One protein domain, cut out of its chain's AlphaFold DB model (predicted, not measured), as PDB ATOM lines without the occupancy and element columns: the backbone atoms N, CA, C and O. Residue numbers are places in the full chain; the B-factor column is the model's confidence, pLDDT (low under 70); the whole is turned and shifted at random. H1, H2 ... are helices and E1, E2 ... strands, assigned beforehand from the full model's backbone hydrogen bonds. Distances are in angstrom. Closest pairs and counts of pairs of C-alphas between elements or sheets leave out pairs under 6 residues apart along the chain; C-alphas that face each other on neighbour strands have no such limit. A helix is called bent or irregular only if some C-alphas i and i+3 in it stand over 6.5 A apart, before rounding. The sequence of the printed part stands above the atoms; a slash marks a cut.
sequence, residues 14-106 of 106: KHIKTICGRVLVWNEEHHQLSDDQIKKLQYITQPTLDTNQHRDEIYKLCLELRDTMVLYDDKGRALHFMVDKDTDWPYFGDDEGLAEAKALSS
ATOM      1  N   LYS A  14     138.726 184.916 164.401       79.50
ATOM      2  CA  LYS A  14     138.621 185.697 163.155       79.50
ATOM      3  C   LYS A  14     139.969 186.301 162.757       79.50
ATOM      4  O   LYS A  14     140.324 186.334 161.578       79.50
ATOM      5  N   HIS A  15     140.731 186.771 163.736       76.75
ATOM      6  CA  HIS A  15     142.039 187.362 163.496       76.75
ATOM      7  C   HIS A  15     143.092 186.308 163.153       76.75
ATOM      8  O   HIS A  15     143.844 186.483 162.199       76.75
ATOM      9  N   ILE A  16     143.086 185.179 163.859       80.00
ATOM     10  CA  ILE A  16     143.981 184.053 163.570       80.00
ATOM     11  C   ILE A  16     143.716 183.503 162.161       80.00
ATOM     12  O   ILE A  16     144.654 183.314 161.388       80.00
ATOM     13  N   LYS A  17     142.438 183.356 161.782       85.81
ATOM     14  CA  LYS A  17     142.007 183.031 160.414       85.81
ATOM     15  C   LYS A  17     142.565 184.018 159.392       85.81
ATOM     16  O   LYS A  17     143.010 183.607 158.328       85.81
ATOM     17  N   THR A  18     142.581 185.310 159.721       83.44
ATOM     18  CA  THR A  18     143.114 186.350 158.829       83.44
ATOM     19  C   THR A  18     144.620 186.194 158.616       83.44
ATOM     20  O   THR A  18     145.066 186.252 157.473       83.44
ATOM     21  N   ILE A  19     145.404 185.966 159.678       82.56
ATOM     22  CA  ILE A  19     146.850 185.725 159.544       82.56
ATOM     23  C   ILE A  19     147.092 184.471 158.700       82.56
ATOM     24  O   ILE A  19     147.782 184.541 157.686       82.56
ATOM     25  N   CYS A  20     146.483 183.345 159.084       87.38
ATOM     26  CA  CYS A  20     146.699 182.062 158.418       87.38
ATOM     27  C   CYS A  20     146.286 182.109 156.942       87.38
ATOM     28  O   CYS A  20     147.004 181.601 156.088       87.38
ATOM     29  N   GLY A  21     145.178 182.787 156.626       88.38
ATOM     30  CA  GLY A  21     144.728 182.985 155.251       88.38
ATOM     31  C   GLY A  21     145.714 183.800 154.416       88.38
ATOM     32  O   GLY A  21     146.010 183.424 153.288       88.38
ATOM     33  N   ARG A  22     146.285 184.878 154.967       85.31
ATOM     34  CA  ARG A  22     147.297 185.663 154.243       85.31
ATOM     35  C   ARG A  22     148.594 184.882 154.029       85.31
ATOM     36  O   ARG A  22     149.206 185.025 152.978       85.31
ATOM     37  N   VAL A  23     149.000 184.060 154.999       86.19
ATOM     38  CA  VAL A  23     150.161 183.164 154.862       86.19
ATOM     39  C   VAL A  23     149.924 182.123 153.763       86.19
ATOM     40  O   VAL A  23     150.822 181.875 152.965       86.19
ATOM     41  N   LEU A  24     148.717 181.551 153.683       89.88
ATOM     42  CA  LEU A  24     148.349 180.624 152.609       89.88
ATOM     43  C   LEU A  24     148.427 181.289 151.232       89.88
ATOM     44  O   LEU A  24     149.072 180.731 150.355       89.88
ATOM     45  N   VAL A  25     147.847 182.485 151.072       89.19
ATOM     46  CA  VAL A  25     147.917 183.255 149.813       89.19
ATOM     47  C   VAL A  25     149.365 183.534 149.424       89.19
ATOM     48  O   VAL A  25     149.758 183.304 148.291       89.19
ATOM     49  N   TRP A  26     150.193 183.971 150.373       84.44
ATOM     50  CA  TRP A  26     151.613 184.189 150.109       84.44
ATOM     51  C   TRP A  26     152.315 182.889 149.675       84.44
ATOM     52  O   TRP A  26     153.107 182.868 148.737       84.44
ATOM     53  N   ASN A  27     151.987 181.754 150.295       89.19
ATOM     54  CA  ASN A  27     152.577 180.472 149.921       89.19
ATOM     55  C   ASN A  27     152.172 179.981 148.515       89.19
ATOM     56  O   ASN A  27     152.892 179.161 147.945       89.19
ATOM     57  N   GLU A  28     151.067 180.466 147.940       88.94
ATOM     58  CA  GLU A  28     150.695 180.166 146.546       88.94
ATOM     59  C   GLU A  28     151.712 180.723 145.544       88.94
ATOM     60  O   GLU A  28     151.906 180.125 144.490       88.94
ATOM     61  N   GLU A  29     152.386 181.826 145.882       86.38
ATOM     62  CA  GLU A  29     153.386 182.469 145.023       86.38
ATOM     63  C   GLU A  29     154.814 181.992 145.331       86.38
ATOM     64  O   GLU A  29     155.646 181.886 144.430       86.38
ATOM     65  N   HIS A  30     155.106 181.690 146.600       86.62
ATOM     66  CA  HIS A  30     156.477 181.447 147.063       86.62
ATOM     67  C   HIS A  30     156.804 179.978 147.380       86.62
ATOM     68  O   HIS A  30     157.982 179.633 147.453       86.62
ATOM     69  N   HIS A  31     155.799 179.112 147.561       89.94
ATOM     70  CA  HIS A  31     155.948 177.660 147.759       89.94
ATOM     71  C   HIS A  31     156.978 177.236 148.828       89.94
ATOM     72  O   HIS A  31     157.780 176.328 148.608       89.94
ATOM     73  N   GLN A  32     156.973 177.887 149.992       89.00
ATOM     74  CA  GLN A  32     157.950 177.626 151.062       89.00
ATOM     75  C   GLN A  32     157.419 176.739 152.195       89.00
ATOM     76  O   GLN A  32     158.199 176.274 153.026       89.00
ATOM     77  N   LEU A  33     156.108 176.504 152.257       89.69
ATOM     78  CA  LEU A  33     155.482 175.703 153.304       89.69
ATOM     79  C   LEU A  33     155.420 174.224 152.937       89.69
ATOM     80  O   LEU A  33     155.165 173.860 151.790       89.69
ATOM     81  N   SER A  34     155.575 173.367 153.945       92.38
ATOM     82  CA  SER A  34     155.324 171.934 153.809       92.38
ATOM     83  C   SER A  34     153.826 171.623 153.735       92.38
ATOM     84  O   SER A  34     152.994 172.367 154.260       92.38
ATOM     85  N   ASP A  35     153.474 170.468 153.167       93.12
ATOM     86  CA  ASP A  35     152.085 169.987 153.117       93.12
ATOM     87  C   ASP A  35     151.420 169.932 154.503       93.12
ATOM     88  O   ASP A  35     150.222 170.186 154.632       93.12
ATOM     89  N   ASP A  36     152.183 169.601 155.549       92.88
ATOM     90  CA  ASP A  36     151.694 169.574 156.932       92.88
ATOM     91  C   ASP A  36     151.357 170.984 157.443       92.88
ATOM     92  O   ASP A  36     150.273 171.213 157.981       92.88
ATOM     93  N   GLN A  37     152.239 171.958 157.198       90.88
ATOM     94  CA  GLN A  37     152.001 173.360 157.552       90.88
ATOM     95  C   GLN A  37     150.796 173.926 156.794       90.88
ATOM     96  O   GLN A  37     149.936 174.570 157.396       90.88
ATOM     97  N   ILE A  38     150.687 173.628 155.496       93.12
ATOM     98  CA  ILE A  38     149.549 174.033 154.662       93.12
ATOM     99  C   ILE A  38     148.248 173.462 155.231       93.12
ATOM    100  O   ILE A  38     147.294 174.213 155.429       93.12
ATOM    101  N   LYS A  39     148.206 172.165 155.568       93.88
ATOM    102  CA  LYS A  39     147.018 171.528 156.162       93.88
ATOM    103  C   LYS A  39     146.611 172.171 157.485       93.88
ATOM    104  O   LYS A  39     145.422 172.402 157.701       93.88
ATOM    105  N   LYS A  40     147.572 172.490 158.356       91.50
ATOM    106  CA  LYS A  40     147.308 173.152 159.646       91.50
ATOM    107  C   LYS A  40     146.740 174.555 159.457       91.50
ATOM    108  O   LYS A  40     145.728 174.894 160.067       91.50
ATOM    109  N   LEU A  41     147.332 175.350 158.567       90.94
ATOM    110  CA  LEU A  41     146.814 176.676 158.225       90.94
ATOM    111  C   LEU A  41     145.409 176.584 157.614       90.94
ATOM    112  O   LEU A  41     144.513 177.319 158.027       90.94
ATOM    113  N   GLN A  42     145.190 175.645 156.688       93.38
ATOM    114  CA  GLN A  42     143.885 175.407 156.070       93.38
ATOM    115  C   GLN A  42     142.830 175.032 157.108       93.38
ATOM    116  O   GLN A  42     141.742 175.609 157.084       93.38
ATOM    117  N   TYR A  43     143.157 174.135 158.045       92.38
ATOM    118  CA  TYR A  43     142.276 173.772 159.155       92.38
ATOM    119  C   TYR A  43     141.842 175.012 159.933       92.38
ATOM    120  O   TYR A  43     140.651 175.290 160.020       92.38
ATOM    121  N   ILE A  44     142.800 175.821 160.395       88.62
ATOM    122  CA  ILE A  44     142.530 177.047 161.156       88.62
ATOM    123  C   ILE A  44     141.623 178.011 160.375       88.62
ATOM    124  O   ILE A  44     140.755 178.655 160.964       88.62
ATOM    125  N   THR A  45     141.788 178.101 159.050       89.88
ATOM    126  CA  THR A  45     140.980 178.980 158.188       89.88
ATOM    127  C   THR A  45     139.567 178.480 157.892       89.88
ATOM    128  O   THR A  45     138.775 179.234 157.322       89.88
ATOM    129  N   GLN A  46     139.199 177.260 158.301       89.38
ATOM    130  CA  GLN A  46     137.887 176.696 157.980       89.38
ATOM    131  C   GLN A  46     136.735 177.560 158.532       89.38
ATOM    132  O   GLN A  46     136.721 177.895 159.725       89.38
ATOM    133  N   PRO A  47     135.721 177.899 157.709       78.94
ATOM    134  CA  PRO A  47     134.595 178.732 158.136       78.94
ATOM    135  C   PRO A  47     133.803 178.147 159.309       78.94
ATOM    136  O   PRO A  47     133.268 178.902 160.114       78.94
ATOM    137  N   THR A  48     133.771 176.818 159.418       82.56
ATOM    138  CA  THR A  48     132.993 176.036 160.390       82.56
ATOM    139  C   THR A  48     133.560 176.039 161.806       82.56
ATOM    140  O   THR A  48     132.850 175.652 162.730       82.56
ATOM    141  N   LEU A  49     134.811 176.467 162.003       82.62
ATOM    142  CA  LEU A  49     135.405 176.511 163.337       82.62
ATOM    143  C   LEU A  49     134.749 177.592 164.203       82.62
ATOM    144  O   LEU A  49     134.830 178.784 163.882       82.62
ATOM    145  N   ASP A  50     134.163 177.147 165.314       79.94
ATOM    146  CA  ASP A  50     133.670 177.976 166.413       79.94
ATOM    147  C   ASP A  50     134.760 178.178 167.477       79.94
ATOM    148  O   ASP A  50     135.385 177.215 167.932       79.94
ATOM    149  N   THR A  51     134.967 179.431 167.888       69.31
ATOM    150  CA  THR A  51     136.020 179.821 168.835       69.31
ATOM    151  C   THR A  51     135.856 179.159 170.195       69.31
ATOM    152  O   THR A  51     136.857 178.785 170.789       69.31
ATOM    153  N   ASN A  52     134.631 179.001 170.702       73.06
ATOM    154  CA  ASN A  52     134.407 178.475 172.050       73.06
ATOM    155  C   ASN A  52     134.611 176.960 172.111       73.06
ATOM    156  O   ASN A  52     135.050 176.443 173.133       73.06
ATOM    157  N   GLN A  53     134.324 176.256 171.016       81.75
ATOM    158  CA  GLN A  53     134.496 174.806 170.930       81.75
ATOM    159  C   GLN A  53     135.929 174.382 170.583       81.75
ATOM    160  O   GLN A  53     136.389 173.355 171.073       81.75
ATOM    161  N   HIS A  54     136.645 175.165 169.770       83.38
ATOM    162  CA  HIS A  54     137.929 174.744 169.185       83.38
ATOM    163  C   HIS A  54     139.133 175.549 169.695       83.38
ATOM    164  O   HIS A  54     140.241 175.390 169.182       83.38
ATOM    165  N   ARG A  55     138.942 176.424 170.694       78.50
ATOM    166  CA  ARG A  55     139.977 177.344 171.198       78.50
ATOM    167  C   ARG A  55     141.315 176.659 171.459       78.50
ATOM    168  O   ARG A  55     142.331 177.100 170.933       78.50
ATOM    169  N   ASP A  56     141.303 175.601 172.266       78.00
ATOM    170  CA  ASP A  56     142.523 174.938 172.732       78.00
ATOM    171  C   ASP A  56     143.260 174.234 171.595       78.00
ATOM    172  O   ASP A  56     144.489 174.230 171.555       78.00
ATOM    173  N   GLU A  57     142.518 173.657 170.652       84.69
ATOM    174  CA  GLU A  57     143.084 173.016 169.469       84.69
ATOM    175  C   GLU A  57     143.734 174.050 168.546       84.69
ATOM    176  O   GLU A  57     144.904 173.913 168.193       84.69
ATOM    177  N   ILE A  58     143.014 175.123 168.210       82.25
ATOM    178  CA  ILE A  58     143.542 176.190 167.353       82.25
ATOM    179  C   ILE A  58     144.752 176.846 168.029       82.25
ATOM    180  O   ILE A  58     145.741 177.142 167.361       82.25
ATOM    181  N   TYR A  59     144.708 177.044 169.349       77.75
ATOM    182  CA  TYR A  59     145.833 177.589 170.104       77.75
ATOM    183  C   TYR A  59     147.064 176.681 170.021       77.75
ATOM    184  O   TYR A  59     148.148 177.166 169.698       77.75
ATOM    185  N   LYS A  60     146.907 175.364 170.218       82.19
ATOM    186  CA  LYS A  60     147.999 174.392 170.037       82.19
ATOM    187  C   LYS A  60     148.574 174.425 168.624       82.19
ATOM    188  O   LYS A  60     149.788 174.499 168.479       82.19
ATOM    189  N   LEU A  61     147.727 174.462 167.597       85.00
ATOM    190  CA  LEU A  61     148.184 174.558 166.209       85.00
ATOM    191  C   LEU A  61     148.951 175.857 165.940       85.00
ATOM    192  O   LEU A  61     149.954 175.840 165.234       85.00
ATOM    193  N   CYS A  62     148.526 176.977 166.529       78.94
ATOM    194  CA  CYS A  62     149.266 178.234 166.434       78.94
ATOM    195  C   CYS A  62     150.651 178.130 167.091       78.94
ATOM    196  O   CYS A  62     151.618 178.651 166.540       78.94
ATOM    197  N   LEU A  63     150.767 177.447 168.236       77.75
ATOM    198  CA  LEU A  63     152.058 177.195 168.886       77.75
ATOM    199  C   LEU A  63     152.954 176.275 168.046       77.75
ATOM    200  O   LEU A  63     154.140 176.548 167.898       77.75
ATOM    201  N   GLU A  64     152.398 175.224 167.446       84.38
ATOM    202  CA  GLU A  64     153.156 174.349 166.547       84.38
ATOM    203  C   GLU A  64     153.649 175.097 165.305       84.38
ATOM    204  O   GLU A  64     154.808 174.962 164.914       84.38
ATOM    205  N   LEU A  65     152.790 175.911 164.684       83.38
ATOM    206  CA  LEU A  65     153.164 176.742 163.539       83.38
ATOM    207  C   LEU A  65     154.238 177.765 163.926       83.38
ATOM    208  O   LEU A  65     155.169 177.972 163.158       83.38
ATOM    209  N   ARG A  66     154.168 178.347 165.128       79.12
ATOM    210  CA  ARG A  66     155.221 179.213 165.682       79.12
ATOM    211  C   ARG A  66     156.579 178.523 165.730       79.12
ATOM    212  O   ARG A  66     157.572 179.118 165.327       79.12
ATOM    213  N   ASP A  67     156.612 177.284 166.200       79.88
ATOM    214  CA  ASP A  67     157.869 176.574 166.442       79.88
ATOM    215  C   ASP A  67     158.439 175.920 165.172       79.88
ATOM    216  O   ASP A  67     159.632 175.630 165.108       79.88
ATOM    217  N   THR A  68     157.603 175.685 164.155       83.88
ATOM    218  CA  THR A  68     157.988 174.923 162.954       83.88
ATOM    219  C   THR A  68     158.024 175.742 161.669       83.88
ATOM    220  O   THR A  68     158.644 175.305 160.701       83.88
ATOM    221  N   MET A  69     157.360 176.899 161.616       83.94
ATOM    222  CA  MET A  69     157.215 177.677 160.390       83.94
ATOM    223  C   MET A  69     158.171 178.869 160.365       83.94
ATOM    224  O   MET A  69     158.093 179.778 161.192       83.94
ATOM    225  N   VAL A  70     159.043 178.871 159.357       83.50
ATOM    226  CA  VAL A  70     159.917 179.991 159.002       83.50
ATOM    227  C   VAL A  70     159.721 180.264 157.521       83.50
ATOM    228  O   VAL A  70     159.948 179.375 156.703       83.50
ATOM    229  N   LEU A  71     159.280 181.474 157.187       83.62
ATOM    230  CA  LEU A  71     159.151 181.932 155.804       83.62
ATOM    231  C   LEU A  71     160.236 182.947 155.482       83.62
ATOM    232  O   LEU A  71     160.695 183.647 156.372       83.62
ATOM    233  N   TYR A  72     160.633 183.057 154.224       84.38
ATOM    234  CA  TYR A  72     161.626 184.024 153.775       84.38
ATOM    235  C   TYR A  72     161.004 184.991 152.776       84.38
ATOM    236  O   TYR A  72     160.432 184.553 151.778       84.38
ATOM    237  N   ASP A  73     161.125 186.294 153.032       81.19
ATOM    238  CA  ASP A  73     160.728 187.310 152.053       81.19
ATOM    239  C   ASP A  73     161.696 187.357 150.853       81.19
ATOM    240  O   ASP A  73     162.752 186.723 150.860       81.19
ATOM    241  N   ASP A  74     161.371 188.149 149.828       79.06
ATOM    242  CA  ASP A  74     162.199 188.288 148.614       79.06
ATOM    243  C   ASP A  74     163.623 188.807 148.879       79.06
ATOM    244  O   ASP A  74     164.490 188.748 148.007       79.06
ATOM    245  N   LYS A  75     163.882 189.339 150.080       81.88
ATOM    246  CA  LYS A  75     165.203 189.801 150.523       81.88
ATOM    247  C   LYS A  75     165.936 188.745 151.358       81.88
ATOM    248  O   LYS A  75     167.005 189.038 151.888       81.88
ATOM    249  N   GLY A  76     165.377 187.542 151.490       81.12
ATOM    250  CA  GLY A  76     165.924 186.453 152.295       81.12
ATOM    251  C   GLY A  76     165.763 186.657 153.801       81.12
ATOM    252  O   GLY A  76     166.460 185.998 154.572       81.12
ATOM    253  N   ARG A  77     164.885 187.566 154.252       82.50
ATOM    254  CA  ARG A  77     164.637 187.768 155.688       82.50
ATOM    255  C   ARG A  77     163.651 186.741 156.211       82.50
ATOM    256  O   ARG A  77     162.596 186.553 155.610       82.50
ATOM    257  N   ALA A  78     163.989 186.135 157.344       83.12
ATOM    258  CA  ALA A  78     163.138 185.170 158.020       83.12
ATOM    259  C   ALA A  78     161.928 185.851 158.685       83.12
ATOM    260  O   ALA A  78     162.055 186.880 159.344       83.12
ATOM    261  N   LEU A  79     160.760 185.248 158.513       81.38
ATOM    262  CA  LEU A  79     159.461 185.650 159.026       81.38
ATOM    263  C   LEU A  79     158.930 184.506 159.886       81.38
ATOM    264  O   LEU A  79     158.899 183.349 159.456       81.38
ATOM    265  N   HIS A  80     158.481 184.841 161.089       80.44
ATOM    266  CA  HIS A  80     158.065 183.881 162.097       80.44
ATOM    267  C   HIS A  80     156.685 184.229 162.633       80.44
ATOM    268  O   HIS A  80     156.287 185.396 162.689       80.44
ATOM    269  N   PHE A  81     155.969 183.210 163.104       75.00
ATOM    270  CA  PHE A  81     154.909 183.458 164.072       75.00
ATOM    271  C   PHE A  81     155.566 183.870 165.390       75.00
ATOM    272  O   PHE A  81     156.502 183.223 165.850       75.00
ATOM    273  N   MET A  82     155.083 184.939 166.011       72.44
ATOM    274  CA  MET A  82     155.529 185.377 167.332       72.44
ATOM    275  C   MET A  82     154.330 185.749 168.190       72.44
ATOM    276  O   MET A  82     153.234 185.989 167.688       72.44
ATOM    277  N   VAL A  83     154.547 185.793 169.500       69.94
ATOM    278  CA  VAL A  83     153.599 186.375 170.446       69.94
ATOM    279  C   VAL A  83     154.301 187.545 171.111       69.94
ATOM    280  O   VAL A  83     155.367 187.367 171.704       69.94
ATOM    281  N   ASP A  84     153.738 188.742 170.976       69.31
ATOM    282  CA  ASP A  84     154.266 189.921 171.655       69.31
ATOM    283  C   ASP A  84     154.151 189.729 173.170       69.31
ATOM    284  O   ASP A  84     153.055 189.556 173.692       69.31
ATOM    285  N   LYS A  85     155.279 189.759 173.881       66.69
ATOM    286  CA  LYS A  85     155.331 189.498 175.328       66.69
ATOM    287  C   LYS A  85     154.632 190.575 176.155       66.69
ATOM    288  O   LYS A  85     154.182 190.282 177.258       66.69
ATOM    289  N   ASP A  86     154.539 191.795 175.632       67.69
ATOM    290  CA  ASP A  86     153.939 192.920 176.353       67.69
ATOM    291  C   ASP A  86     152.409 192.905 176.243       67.69
ATOM    292  O   ASP A  86     151.694 193.335 177.152       67.69
ATOM    293  N   THR A  87     151.890 192.416 175.114       63.22
ATOM    294  CA  THR A  87     150.460 192.493 174.787       63.22
ATOM    295  C   THR A  87     149.772 191.136 174.672       63.22
ATOM    296  O   THR A  87     148.540 191.102 174.628       63.22
ATOM    297  N   ASP A  88     150.544 190.049 174.647       63.47
ATOM    298  CA  ASP A  88     150.142 188.669 174.352       63.47
ATOM    299  C   ASP A  88     149.514 188.512 172.949       63.47
ATOM    300  O   ASP A  88     148.555 187.768 172.743       63.47
ATOM    301  N   TRP A  89     149.990 189.290 171.961       67.69
ATOM    302  CA  TRP A  89     149.377 189.332 170.621       67.69
ATOM    303  C   TRP A  89     150.064 188.389 169.640       67.69
ATOM    304  O   TRP A  89     151.272 188.529 169.439       67.69
ATOM    305  N   PRO A  90     149.318 187.491 168.963       66.56
ATOM    306  CA  PRO A  90     149.870 186.704 167.876       66.56
ATOM    307  C   PRO A  90     150.187 187.608 166.681       66.56
ATOM    308  O   PRO A  90     149.375 188.432 166.250       66.56
ATOM    309  N   TYR A  91     151.386 187.420 166.152       72.12
ATOM    310  CA  TYR A  91     151.997 188.188 165.083       72.12
ATOM    311  C   TYR A  91     152.617 187.234 164.061       72.12
ATOM    312  O   TYR A  91     153.063 186.149 164.429       72.12
ATOM    313  N   PHE A  92     152.660 187.646 162.794       74.44
ATOM    314  CA  PHE A  92     153.461 186.976 161.775       74.44
ATOM    315  C   PHE A  92     154.321 187.987 161.012       74.44
ATOM    316  O   PHE A  92     153.781 188.915 160.397       74.44
ATOM    317  N   GLY A  93     155.639 187.790 161.069       76.81
ATOM    318  CA  GLY A  93     156.657 188.590 160.389       76.81
ATOM    319  C   GLY A  93     157.992 188.602 161.150       76.81
ATOM    320  O   GLY A  93     158.331 187.610 161.790       76.81
ATOM    321  N   ASP A  94     158.761 189.685 161.070       77.31
ATOM    322  CA  ASP A  94     160.084 189.841 161.695       77.31
ATOM    323  C   ASP A  94     160.078 190.868 162.852       77.31
ATOM    324  O   ASP A  94     159.078 191.538 163.125       77.31
ATOM    325  N   ASP A  95     161.197 190.979 163.577       76.06
ATOM    326  CA  ASP A  95     161.333 191.922 164.700       76.06
ATOM    327  C   ASP A  95     161.194 193.388 164.251       76.06
ATOM    328  O   ASP A  95     160.649 194.216 164.984       76.06
ATOM    329  N   GLU A  96     161.653 193.708 163.036       76.56
ATOM    330  CA  GLU A  96     161.512 195.036 162.423       76.56
ATOM    331  C   GLU A  96     160.028 195.372 162.218       76.56
ATOM    332  O   GLU A  96     159.567 196.444 162.611       76.56
ATOM    333  N   GLY A  97     159.244 194.415 161.722       72.38
ATOM    334  CA  GLY A  97     157.812 194.575 161.533       72.38
ATOM    335  C   GLY A  97     157.035 194.655 162.826       72.38
ATOM    336  O   GLY A  97     156.055 195.399 162.897       72.38
ATOM    337  N   LEU A  98     157.487 193.971 163.873       72.81
ATOM    338  CA  LEU A  98     156.949 194.161 165.213       72.81
ATOM    339  C   LEU A  98     157.293 195.551 165.780       72.81
ATOM    340  O   LEU A  98     156.459 196.162 166.449       72.81
ATOM    341  N   ALA A  99     158.484 196.086 165.518       74.06
ATOM    342  CA  ALA A  99     158.856 197.426 165.971       74.06
ATOM    343  C   ALA A  99     158.045 198.518 165.248       74.06
ATOM    344  O   ALA A  99     157.461 199.385 165.907       74.06
ATOM    345  N   GLU A 100     157.928 198.436 163.917       69.00
ATOM    346  CA  GLU A 100     157.097 199.348 163.116       69.00
ATOM    347  C   GLU A 100     155.626 199.292 163.542       69.00
ATOM    348  O   GLU A 100     154.970 200.327 163.688       69.00
ATOM    349  N   ALA A 101     155.116 198.090 163.832       65.19
ATOM    350  CA  ALA A 101     153.800 197.909 164.425       65.19
ATOM    351  C   ALA A 101     153.608 198.767 165.664       65.19
ATOM    352  O   ALA A 101     152.666 199.555 165.743       65.19
ATOM    353  N   LYS A 102     154.477 198.556 166.657       68.50
ATOM    354  CA  LYS A 102     154.367 199.166 167.977       68.50
ATOM    355  C   LYS A 102     154.380 200.688 167.846       68.50
ATOM    356  O   LYS A 102     153.524 201.336 168.446       68.50
ATOM    357  N   ALA A 103     155.229 201.232 166.972       69.69
ATOM    358  CA  ALA A 103     155.285 202.661 166.670       69.69
ATOM    359  C   ALA A 103     153.966 203.223 166.104       69.69
ATOM    360  O   ALA A 103     153.512 204.267 166.553       69.69
ATOM    361  N   LEU A 104     153.304 202.517 165.179       61.94
ATOM    362  CA  LEU A 104     151.998 202.922 164.621       61.94
ATOM    363  C   LEU A 104     150.822 202.705 165.594       61.94
ATOM    364  O   LEU A 104     149.702 203.149 165.351       61.94
ATOM    365  N   SER A 105     151.053 201.890 166.624       57.28
ATOM    366  CA  SER A 105     150.181 201.576 167.769       57.28
ATOM    367  C   SER A 105     150.069 202.643 168.854       57.28
ATOM    368  O   SER A 105     149.185 202.532 169.705       57.28
ATOM    369  N   SER A 106     151.029 203.567 168.866       52.66
ATOM    370  CA  SER A 106     151.271 204.556 169.921       52.66
ATOM    371  C   SER A 106     150.591 205.878 169.588       52.66
ATOM    372  O   SER A 106     150.072 206.512 170.532       52.66
TER     373      SER A 106
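AT A GLANCE: This is residues 14 to 106 of the 106 residues of an uncharacterized protein of Moraxella bovoculi (UniProt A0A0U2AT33). A small antiparallel sheet, E1 E2 E3, stands between helices: H1 and H3 pack on one face, with H2 joining them away from the sheet, and H4 packs on the other face. The printed part has 93 residues, with elements in the order H1 H2 H3 E1 E2 E3 H4; its class is mixed, helices and strands. It is compact, with a radius of gyration of the C-alphas of 13.5 A and spans of 35 by 32 by 20 A.

IN THESE COORDINATES: Find E2, residues 78 to 84, from C-alpha 78 at (163.138, 185.170, 158.020), 16.9 A long. Beside it look for E1, residues 70 to 72, and E3, residues 89 to 93. H1, residues 14 to 30, begins at (138.621, 185.697, 163.155) and runs 24.4 A; H2 is residues 35 to 45. H3, residues 51 to 68, runs 23.3 A and is irregular, with C-alphas 53 and 56 8.2 A apart. H4, residues 95 to 104, ends at (151.998, 202.922, 164.621).

HOW THE PARTS SIT: E1, E2 and E3 form a meander, each strand the antiparallel neighbour of the one before; look for N 71 and O 79 at 3.0 A, and N 82 and O 91 at 2.8 A. H1 and H3 are on the same face, H4 on the opposite face. The closest C-alphas of H3 and E2 are Arg 66 and Phe 81, 4.6 A; of H1 and E3, Ile 19 and Phe 92, 7.1 A; of H4 and E3, Leu 98 and Tyr 91, 7.8 A. H2 touches H1, closest C-alphas Thr 45 and Lys 17 at 4.7 A. H2 also touches H3, which touches it with residues 58 to 65 alone, closest C-alphas Ile 44 and Ile 58 at 6.3 A. Every O i to N i+4 pair is within hydrogen-bond range in H2 and H4, against 12 of 13 in H1 and 12 of 14 in H3.

THE WHOLE: The farthest C-alphas, Gln 53 and Lys 75, are 39.8 A apart. The printed part has no cut, and its six links are tight. Confidence is under 70 at residue 51, residues 83 to 90 and residues 100 to 106.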